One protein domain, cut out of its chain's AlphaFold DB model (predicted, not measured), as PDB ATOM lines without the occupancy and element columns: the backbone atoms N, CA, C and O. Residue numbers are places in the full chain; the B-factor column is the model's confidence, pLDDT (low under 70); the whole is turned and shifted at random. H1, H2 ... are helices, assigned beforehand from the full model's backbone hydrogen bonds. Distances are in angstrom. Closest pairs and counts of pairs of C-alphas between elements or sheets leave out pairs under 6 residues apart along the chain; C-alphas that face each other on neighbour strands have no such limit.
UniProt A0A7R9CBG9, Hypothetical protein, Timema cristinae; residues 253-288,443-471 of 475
ATOM      1  N   ARG A 253      31.590 -12.424 -41.993       89.12
ATOM      2  CA  ARG A 253      31.401 -13.667 -42.767       89.12
ATOM      3  C   ARG A 253      32.703 -14.451 -42.960       89.12
ATOM      4  O   ARG A 253      32.675 -15.672 -43.010       89.12
ATOM      5  N   ARG A 254      33.851 -13.768 -43.027       90.50
ATOM      6  CA  ARG A 254      35.176 -14.406 -43.091       90.50
ATOM      7  C   ARG A 254      35.523 -15.178 -41.820       90.50
ATOM      8  O   ARG A 254      36.187 -16.198 -41.914       90.50
ATOM      9  N   MET A 255      35.093 -14.708 -40.650       90.00
ATOM     10  CA  MET A 255      35.278 -15.418 -39.381       90.00
ATOM     11  C   MET A 255      34.361 -16.642 -39.298       90.00
ATOM     12  O   MET A 255      34.787 -17.680 -38.803       90.00
ATOM     13  N   ILE A 256      33.138 -16.542 -39.838       89.62
ATOM     14  CA  ILE A 256      32.217 -17.683 -39.982       89.62
ATOM     15  C   ILE A 256      32.855 -18.761 -40.870       89.62
ATOM     16  O   ILE A 256      33.035 -19.885 -40.414       89.62
ATOM     17  N   TRP A 257      33.325 -18.382 -42.063       90.81
ATOM     18  CA  TRP A 257      34.030 -19.289 -42.974       90.81
ATOM     19  C   TRP A 257      35.296 -19.902 -42.351       90.81
ATOM     20  O   TRP A 257      35.515 -21.103 -42.460       90.81
ATOM     21  N   LEU A 258      36.112 -19.117 -41.633       92.75
ATOM     22  CA  LEU A 258      37.288 -19.654 -40.933       92.75
ATOM     23  C   LEU A 258      36.903 -20.682 -39.863       92.75
ATOM     24  O   LEU A 258      37.590 -21.692 -39.745       92.75
ATOM     25  N   LYS A 259      35.810 -20.468 -39.114       90.56
ATOM     26  CA  LYS A 259      35.278 -21.473 -38.176       90.56
ATOM     27  C   LYS A 259      34.865 -22.742 -38.915       90.56
ATOM     28  O   LYS A 259      35.245 -23.822 -38.488       90.56
ATOM     29  N   GLU A 260      34.114 -22.624 -40.005       90.31
ATOM     30  CA  GLU A 260      33.652 -23.772 -40.796       90.31
ATOM     31  C   GLU A 260      34.829 -24.599 -41.329       90.31
ATOM     32  O   GLU A 260      34.853 -25.813 -41.154       90.31
ATOM     33  N   GLN A 261      35.851 -23.946 -41.887       91.00
ATOM     34  CA  GLN A 261      37.051 -24.612 -42.399       91.00
ATOM     35  C   GLN A 261      37.944 -25.218 -41.310       91.00
ATOM     36  O   GLN A 261      38.454 -26.322 -41.489       91.00
ATOM     37  N   TYR A 262      38.112 -24.545 -40.168       91.62
ATOM     38  CA  TYR A 262      38.828 -25.119 -39.027       91.62
ATOM     39  C   TYR A 262      38.117 -26.368 -38.489       91.62
ATOM     40  O   TYR A 262      38.768 -27.370 -38.207       91.62
ATOM     41  N   LEU A 263      36.785 -26.321 -38.366       90.38
ATOM     42  CA  LEU A 263      35.995 -27.458 -37.894       90.38
ATOM     43  C   LEU A 263      36.027 -28.622 -38.886       90.38
ATOM     44  O   LEU A 263      36.183 -29.755 -38.450       90.38
ATOM     45  N   GLN A 264      35.931 -28.356 -40.190       90.00
ATOM     46  CA  GLN A 264      36.064 -29.386 -41.219       90.00
ATOM     47  C   GLN A 264      37.397 -30.143 -41.061       90.00
ATOM     48  O   GLN A 264      37.391 -31.342 -40.798       90.00
ATOM     49  N   LEU A 265      38.527 -29.427 -41.068       89.88
ATOM     50  CA  LEU A 265      39.851 -30.037 -40.896       89.88
ATOM     51  C   LEU A 265      40.028 -30.742 -39.534       89.88
ATOM     52  O   LEU A 265      40.675 -31.782 -39.472       89.88
ATOM     53  N   PHE A 266      39.450 -30.212 -38.447       88.56
ATOM     54  CA  PHE A 266      39.510 -30.836 -37.114       88.56
ATOM     55  C   PHE A 266      38.839 -32.221 -37.069       88.56
ATOM     56  O   PHE A 266      39.262 -33.079 -36.294       88.56
ATOM     57  N   PHE A 267      37.787 -32.435 -37.864       86.50
ATOM     58  CA  PHE A 267      37.073 -33.712 -37.921       86.50
ATOM     59  C   PHE A 267      37.576 -34.644 -39.037       86.50
ATOM     60  O   PHE A 267      37.444 -35.858 -38.882       86.50
ATOM     61  N   ASP A 268      38.199 -34.114 -40.095       83.19
ATOM     62  CA  ASP A 268      38.820 -34.906 -41.168       83.19
ATOM     63  C   ASP A 268      40.178 -35.524 -40.736       83.19
ATOM     64  O   ASP A 268      40.414 -36.711 -40.957       83.19
ATOM     65  N   GLU A 269      41.057 -34.760 -40.068       65.38
ATOM     66  CA  GLU A 269      42.459 -35.134 -39.755       65.38
ATOM     67  C   GLU A 269      42.677 -35.674 -38.316       65.38
ATOM     68  O   GLU A 269      43.787 -35.635 -37.784       65.38
ATOM     69  N   CYS A 270      41.630 -36.223 -37.678       58.22
ATOM     70  CA  CYS A 270      41.614 -36.716 -36.281       58.22
ATOM     71  C   CYS A 270      41.617 -35.584 -35.201       58.22
ATOM     72  O   CYS A 270      42.092 -34.479 -35.468       58.22
ATOM     73  N   PRO A 271      41.127 -35.806 -33.950       62.62
ATOM     74  CA  PRO A 271      40.927 -34.751 -32.927       62.62
ATOM     75  C   PRO A 271      42.197 -34.149 -32.275       62.62
ATOM     76  O   PRO A 271      42.278 -33.950 -31.053       62.62
ATOM     77  N   CYS A 272      43.227 -33.871 -33.068       67.50
ATOM     78  CA  CYS A 272      44.390 -33.066 -32.703       67.50
ATOM     79  C   CYS A 272      44.418 -31.677 -33.364       67.50
ATOM     80  O   CYS A 272      45.266 -30.870 -32.995       67.50
ATOM     81  N   GLY A 273      43.461 -31.376 -34.248       79.12
ATOM     82  CA  GLY A 273      43.339 -30.080 -34.917       79.12
ATOM     83  C   GLY A 273      44.159 -29.975 -36.208       79.12
ATOM     84  O   GLY A 273      45.044 -30.800 -36.444       79.12
ATOM     85  N   PRO A 274      43.848 -28.981 -37.062       86.88
ATOM     86  CA  PRO A 274      44.445 -28.852 -38.387       86.88
ATOM     87  C   PRO A 274      45.964 -28.711 -38.321       86.88
ATOM     88  O   PRO A 274      46.488 -27.881 -37.571       86.88
ATOM     89  N   MET A 275      46.678 -29.453 -39.168       89.31
ATOM     90  CA  MET A 275      48.084 -29.161 -39.424       89.31
ATOM     91  C   MET A 275      48.208 -27.889 -40.271       89.31
ATOM     92  O   MET A 275      47.332 -27.524 -41.063       89.31
ATOM     93  N   THR A 276      49.343 -27.211 -40.123       89.56
ATOM     94  CA  THR A 276      49.665 -25.989 -40.869       89.56
ATOM     95  C   THR A 276      49.573 -26.199 -42.380       89.56
ATOM     96  O   THR A 276      49.102 -25.313 -43.090       89.56
ATOM     97  N   ALA A 277      49.982 -27.367 -42.882       88.12
ATOM     98  CA  ALA A 277      49.902 -27.721 -44.297       88.12
ATOM     99  C   ALA A 277      48.488 -27.599 -44.887       88.12
ATOM    100  O   ALA A 277      48.298 -26.994 -45.944       88.12
ATOM    101  N   ASP A 278      47.494 -28.145 -44.195       89.06
ATOM    102  CA  ASP A 278      46.124 -28.252 -44.700       89.06
ATOM    103  C   ASP A 278      45.385 -26.925 -44.543       89.06
ATOM    104  O   ASP A 278      44.663 -26.508 -45.448       89.06
ATOM    105  N   ALA A 279      45.688 -26.182 -43.471       90.25
ATOM    106  CA  ALA A 279      45.304 -24.781 -43.338       90.25
ATOM    107  C   ALA A 279      45.838 -23.933 -44.510       90.25
ATOM    108  O   ALA A 279      45.075 -23.205 -45.143       90.25
ATOM    109  N   ILE A 280      47.125 -24.071 -44.867       88.75
ATOM    110  CA  ILE A 280      47.724 -23.391 -46.030       88.75
ATOM    111  C   ILE A 280      46.991 -23.760 -47.327       88.75
ATOM    112  O   ILE A 280      46.672 -22.862 -48.110       88.75
ATOM    113  N   ARG A 281      46.696 -25.047 -47.549       88.25
ATOM    114  CA  ARG A 281      45.991 -25.534 -48.747       88.25
ATOM    115  C   ARG A 281      44.581 -24.944 -48.849       88.25
ATOM    116  O   ARG A 281      44.210 -24.409 -49.892       88.25
ATOM    117  N   VAL A 282      43.831 -24.948 -47.745       89.38
ATOM    118  CA  VAL A 282      42.488 -24.351 -47.636       89.38
ATOM    119  C   VAL A 282      42.502 -22.831 -47.842       89.38
ATOM    120  O   VAL A 282      41.572 -22.271 -48.422       89.38
ATOM    121  N   PHE A 283      43.574 -22.137 -47.454       90.81
ATOM    122  CA  PHE A 283      43.744 -20.704 -47.729       90.81
ATOM    123  C   PHE A 283      44.146 -20.390 -49.186       90.81
ATOM    124  O   PHE A 283      44.356 -19.222 -49.519       90.81
ATOM    125  N   GLY A 284      44.240 -21.398 -50.064       84.56
ATOM    126  CA  GLY A 284      44.662 -21.246 -51.460       84.56
ATOM    127  C   GLY A 284      46.180 -21.149 -51.642       84.56
ATOM    128  O   GLY A 284      46.651 -20.706 -52.691       84.56
ATOM    129  N   GLY A 285      46.953 -21.530 -50.623       80.62
ATOM    130  CA  GLY A 285      48.393 -21.719 -50.728       80.62
ATOM    131  C   GLY A 285      48.753 -22.960 -51.548       80.62
ATOM    132  O   GLY A 285      47.942 -23.857 -51.760       80.62
ATOM    133  N   ARG A 286      49.997 -23.005 -52.032       75.56
ATOM    134  CA  ARG A 286      50.523 -24.120 -52.833       75.56
ATOM    135  C   ARG A 286      51.042 -25.236 -51.922       75.56
ATOM    136  O   ARG A 286      51.629 -24.935 -50.884       75.56
ATOM    137  N   ASP A 287      50.890 -26.496 -52.326       62.00
ATOM    138  CA  ASP A 287      51.375 -27.650 -51.558       62.00
ATOM    139  C   ASP A 287      52.905 -27.673 -51.436       62.00
ATOM    140  O   ASP A 287      53.623 -28.087 -52.349       62.00
ATOM    141  N   TRP A 288      53.410 -27.265 -50.270       54.28
ATOM    142  CA  TRP A 288      54.845 -27.250 -49.974       54.28
ATOM    143  C   TRP A 288      55.465 -28.657 -49.962       54.28
ATOM    144  O   TRP A 288      56.643 -28.796 -50.297       54.28
ATOM    145  N   THR A 443      53.132 -28.630 -37.867       85.06
ATOM    146  CA  THR A 443      52.678 -27.864 -36.696       85.06
ATOM    147  C   THR A 443      51.148 -27.848 -36.650       85.06
ATOM    148  O   THR A 443      50.514 -27.265 -37.532       85.06
ATOM    149  N   GLN A 444      50.569 -28.480 -35.625       88.12
ATOM    150  CA  GLN A 444      49.139 -28.410 -35.299       88.12
ATOM    151  C   GLN A 444      48.772 -26.997 -34.840       88.12
ATOM    152  O   GLN A 444      49.529 -26.377 -34.090       88.12
ATOM    153  N   LEU A 445      47.625 -26.495 -35.296       88.12
ATOM    154  CA  LEU A 445      47.149 -25.141 -35.023       88.12
ATOM    155  C   LEU A 445      45.899 -25.165 -34.143       88.12
ATOM    156  O   LEU A 445      44.960 -25.917 -34.409       88.12
ATOM    157  N   ASP A 446      45.855 -24.272 -33.155       88.00
ATOM    158  CA  ASP A 446      44.591 -23.860 -32.544       88.00
ATOM    159  C   ASP A 446      43.851 -22.870 -33.475       88.00
ATOM    160  O   ASP A 446      44.330 -22.505 -34.556       88.00
ATOM    161  N   PHE A 447      42.652 -22.425 -33.095       89.56
ATOM    162  CA  PHE A 447      41.892 -21.502 -33.940       89.56
ATOM    163  C   PHE A 447      42.461 -20.077 -34.002       89.56
ATOM    164  O   PHE A 447      42.319 -19.406 -35.026       89.56
ATOM    165  N   VAL A 448      43.093 -19.588 -32.932       89.50
ATOM    166  CA  VAL A 448      43.748 -18.273 -32.925       89.50
ATOM    167  C   VAL A 448      44.916 -18.285 -33.907       89.50
ATOM    168  O   VAL A 448      45.040 -17.358 -34.713       89.50
ATOM    169  N   ASP A 449      45.688 -19.368 -33.921       90.12
ATOM    170  CA  ASP A 449      46.823 -19.576 -34.814       90.12
ATOM    171  C   ASP A 449      46.379 -19.799 -36.265       90.12
ATOM    172  O   ASP A 449      46.935 -19.194 -37.184       90.12
ATOM    173  N   PHE A 450      45.308 -20.566 -36.490       91.38
ATOM    174  CA  PHE A 450      44.667 -20.726 -37.801       91.38
ATOM    175  C   PHE A 450      44.199 -19.375 -38.380       91.38
ATOM    176  O   PHE A 450      44.457 -19.049 -39.544       91.38
ATOM    177  N   VAL A 451      43.574 -18.528 -37.553       91.50
ATOM    178  CA  VAL A 451      43.168 -17.163 -37.927       91.50
ATOM    179  C   VAL A 451      44.378 -16.240 -38.135       91.50
ATOM    180  O   VAL A 451      44.351 -15.388 -39.030       91.50
ATOM    181  N   ALA A 452      45.444 -16.376 -37.340       90.25
ATOM    182  CA  ALA A 452      46.680 -15.610 -37.498       90.25
ATOM    183  C   ALA A 452      47.411 -15.969 -38.804       90.25
ATOM    184  O   ALA A 452      47.842 -15.073 -39.536       90.25
ATOM    185  N   LEU A 453      47.459 -17.257 -39.148       90.38
ATOM    186  CA  LEU A 453      48.005 -17.764 -40.402       90.38
ATOM    187  C   LEU A 453      47.214 -17.228 -41.605       90.38
ATOM    188  O   LEU A 453      47.805 -16.642 -42.508       90.38
ATOM    189  N   PHE A 454      45.878 -17.291 -41.594       90.38
ATOM    190  CA  PHE A 454      45.058 -16.696 -42.664       90.38
ATOM    191  C   PHE A 454      45.309 -15.189 -42.858       90.38
ATOM    192  O   PHE A 454      45.272 -14.670 -43.981       90.38
ATOM    193  N   ARG A 455      45.573 -14.456 -41.767       88.31
ATOM    194  CA  ARG A 455      45.915 -13.027 -41.829       88.31
ATOM    195  C   ARG A 455      47.267 -12.790 -42.510       88.31
ATOM    196  O   ARG A 455      47.364 -11.833 -43.275       88.31
ATOM    197  N   SER A 456      48.270 -13.651 -42.311       84.12
ATOM    198  CA  SER A 456      49.596 -13.474 -42.927       84.12
ATOM    199  C   SER A 456      49.558 -13.615 -44.457       84.12
ATOM    200  O   SER A 456      50.113 -12.763 -45.154       84.12
ATOM    201  N   PHE A 457      48.802 -14.584 -44.994       73.88
ATOM    202  CA  PHE A 457      48.572 -14.732 -46.443       73.88
ATOM    203  C   PHE A 457      47.991 -13.465 -47.078       73.88
ATOM    204  O   PHE A 457      48.420 -13.043 -48.153       73.88
ATOM    205  N   ARG A 458      47.046 -12.810 -46.396       65.38
ATOM    206  CA  ARG A 458      46.442 -11.559 -46.876       65.38
ATOM    207  C   ARG A 458      47.433 -10.400 -46.889       65.38
ATOM    208  O   ARG A 458      47.427  -9.624 -47.842       65.38
ATOM    209  N   THR A 459      48.295 -10.294 -45.881       58.78
ATOM    210  CA  THR A 459      49.360  -9.281 -45.857       58.78
ATOM    211  C   THR A 459      50.389  -9.526 -46.964       58.78
ATOM    212  O   THR A 459      50.758  -8.585 -47.660       58.78
ATOM    213  N   LEU A 460      50.789 -10.780 -47.204       52.44
ATOM    214  CA  LEU A 460      51.719 -11.145 -48.282       52.44
ATOM    215  C   LEU A 460      51.161 -10.817 -49.679       52.44
ATOM    216  O   LEU A 460      51.871 -10.225 -50.492       52.44
ATOM    217  N   LEU A 461      49.879 -11.105 -49.934       51.00
ATOM    218  CA  LEU A 461      49.203 -10.724 -51.183       51.00
ATOM    219  C   LEU A 461      49.152  -9.200 -51.395       51.00
ATOM    220  O   LEU A 461      49.274  -8.736 -52.527       51.00
ATOM    221  N   PHE A 462      49.016  -8.411 -50.323       39.06
ATOM    222  CA  PHE A 462      49.093  -6.948 -50.404       39.06
ATOM    223  C   PHE A 462      50.517  -6.441 -50.681       39.06
ATOM    224  O   PHE A 462      50.678  -5.479 -51.429       39.06
ATOM    225  N   VAL A 463      51.548  -7.095 -50.135       41.56
ATOM    226  CA  VAL A 463      52.961  -6.734 -50.363       41.56
ATOM    227  C   VAL A 463      53.432  -7.087 -51.783       41.56
ATOM    228  O   VAL A 463      54.252  -6.361 -52.338       41.56
ATOM    229  N   GLN A 464      52.892  -8.138 -52.416       40.84
ATOM    230  CA  GLN A 464      53.246  -8.513 -53.799       40.84
ATOM    231  C   GLN A 464      52.542  -7.708 -54.912       40.84
ATOM    232  O   GLN A 464      52.865  -7.887 -56.084       40.84
ATOM    233  N   GLY A 465      51.644  -6.776 -54.578       32.28
ATOM    234  CA  GLY A 465      51.375  -5.618 -55.439       32.28
ATOM    235  C   GLY A 465      50.776  -5.886 -56.829       32.28
ATOM    236  O   GLY A 465      51.271  -5.362 -57.823       32.28
ATOM    237  N   THR A 466      49.662  -6.618 -56.937       32.09
ATOM    238  CA  THR A 466      48.748  -6.477 -58.094       32.09
ATOM    239  C   THR A 466      47.291  -6.546 -57.639       32.09
ATOM    240  O   THR A 466      46.842  -7.544 -57.081       32.09
ATOM    241  N   VAL A 467      46.538  -5.465 -57.868       32.84
ATOM    242  CA  VAL A 467      45.160  -5.324 -57.376       32.84
ATOM    243  C   VAL A 467      44.181  -6.082 -58.275       32.84
ATOM    244  O   VAL A 467      43.698  -5.555 -59.274       32.84
ATOM    245  N   PHE A 468      43.819  -7.300 -57.873       27.27
ATOM    246  CA  PHE A 468      42.655  -7.999 -58.417       27.27
ATOM    247  C   PHE A 468      41.410  -7.712 -57.574       27.27
ATOM    248  O   PHE A 468      41.122  -8.395 -56.591       27.27
ATOM    249  N   VAL A 469      40.626  -6.709 -57.987       28.39
ATOM    250  CA  VAL A 469      39.250  -6.544 -57.495       28.39
ATOM    251  C   VAL A 469      38.401  -7.679 -58.066       28.39
ATOM    252  O   VAL A 469      37.864  -7.576 -59.170       28.39
ATOM    253  N   VAL A 470      38.258  -8.768 -57.306       29.72
ATOM    254  CA  VAL A 470      37.293  -9.834 -57.609       29.72
ATOM    255  C   VAL A 470      35.886  -9.300 -57.337       29.72
ATOM    256  O   VAL A 470      35.307  -9.482 -56.267       29.72
ATOM    257  N   LYS A 471      35.345  -8.575 -58.319       25.30
ATOM    258  CA  LYS A 471      33.945  -8.154 -58.341       25.30
ATOM    259  C   LYS A 471      33.081  -9.416 -58.479       25.30
ATOM    260  O   LYS A 471      33.294 -10.158 -59.441       25.30
TER     261      LYS A 471
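This is residues 253 to 288 and 443 to 471 of the 475 residues of the protein "Hypothetical protein" of Timema cristinae (UniProt A0A7R9CBG9). Three helices at steep angles pack together into a small core, where the first part of the long helix H3 meets the stretch of H1 from 258 to 262 and the short helix H2 touches both. The second part of H3 leaves this core as an arm, and residues 459 to 471, of which 459 to 463 belong to H3, stick out. The printed part has 65 residues with three named helices, in the order H1, H2, H3, and no named strand; the class is all helix. It is only just compact, close to loose, with a radius of gyration of the C-alphas of 12.7 A, and spans 39 by 27 by 18 A.

H3, residues 447 to 463, touches H1, residues 253 to 268, with residues 447 to 451 alone; H1 touches H3 with residues 258 to 262 alone. Their closest C-alphas, those of Tyr 262 and Phe 447, are 7.0 A apart, and they run opposite ways at a steep tilt of 57 degrees. H3 touches H2, residues 276 to 282, with residues 450 to 454 alone. The closest C-alphas there, of Ala 279 and Phe 450, are 6.9 A apart, at a steep tilt of 64 degrees, the same way. H1 touches H2 with residues 261 to 265 alone, closest at the C-alphas of Leu 265 and Asp 278, 7.6 A, at a steep tilt of 59 degrees, opposite ways. The helix packing is mostly crossed, with no pair at a shallow tilt. Every O i to N i+4 pair is within hydrogen-bond range in H1 and H2, and 12 of 13 in H3.

H3 is 24.7 A long, from C-alpha 447 at (41.892, -21.502, -33.940) to C-alpha 463 at (52.961, -6.734, -50.363). H1 is 22.6 A long and begins at C-alpha 253, (31.401, -13.667, -42.767). H2 is 10.0 A long.

The C-alphas of Pro 271 and Thr 466, the two farthest apart, are 38.7 A apart. Residues 289 to 442 are not printed, and C-alphas 288 and 443 are 13.5 A apart across the cut. The link from H1 to H2 is short. The mean pLDDT of the printed part is 75.2; residues 269 to 272, 287 to 288 and 458 to 471 are under 70.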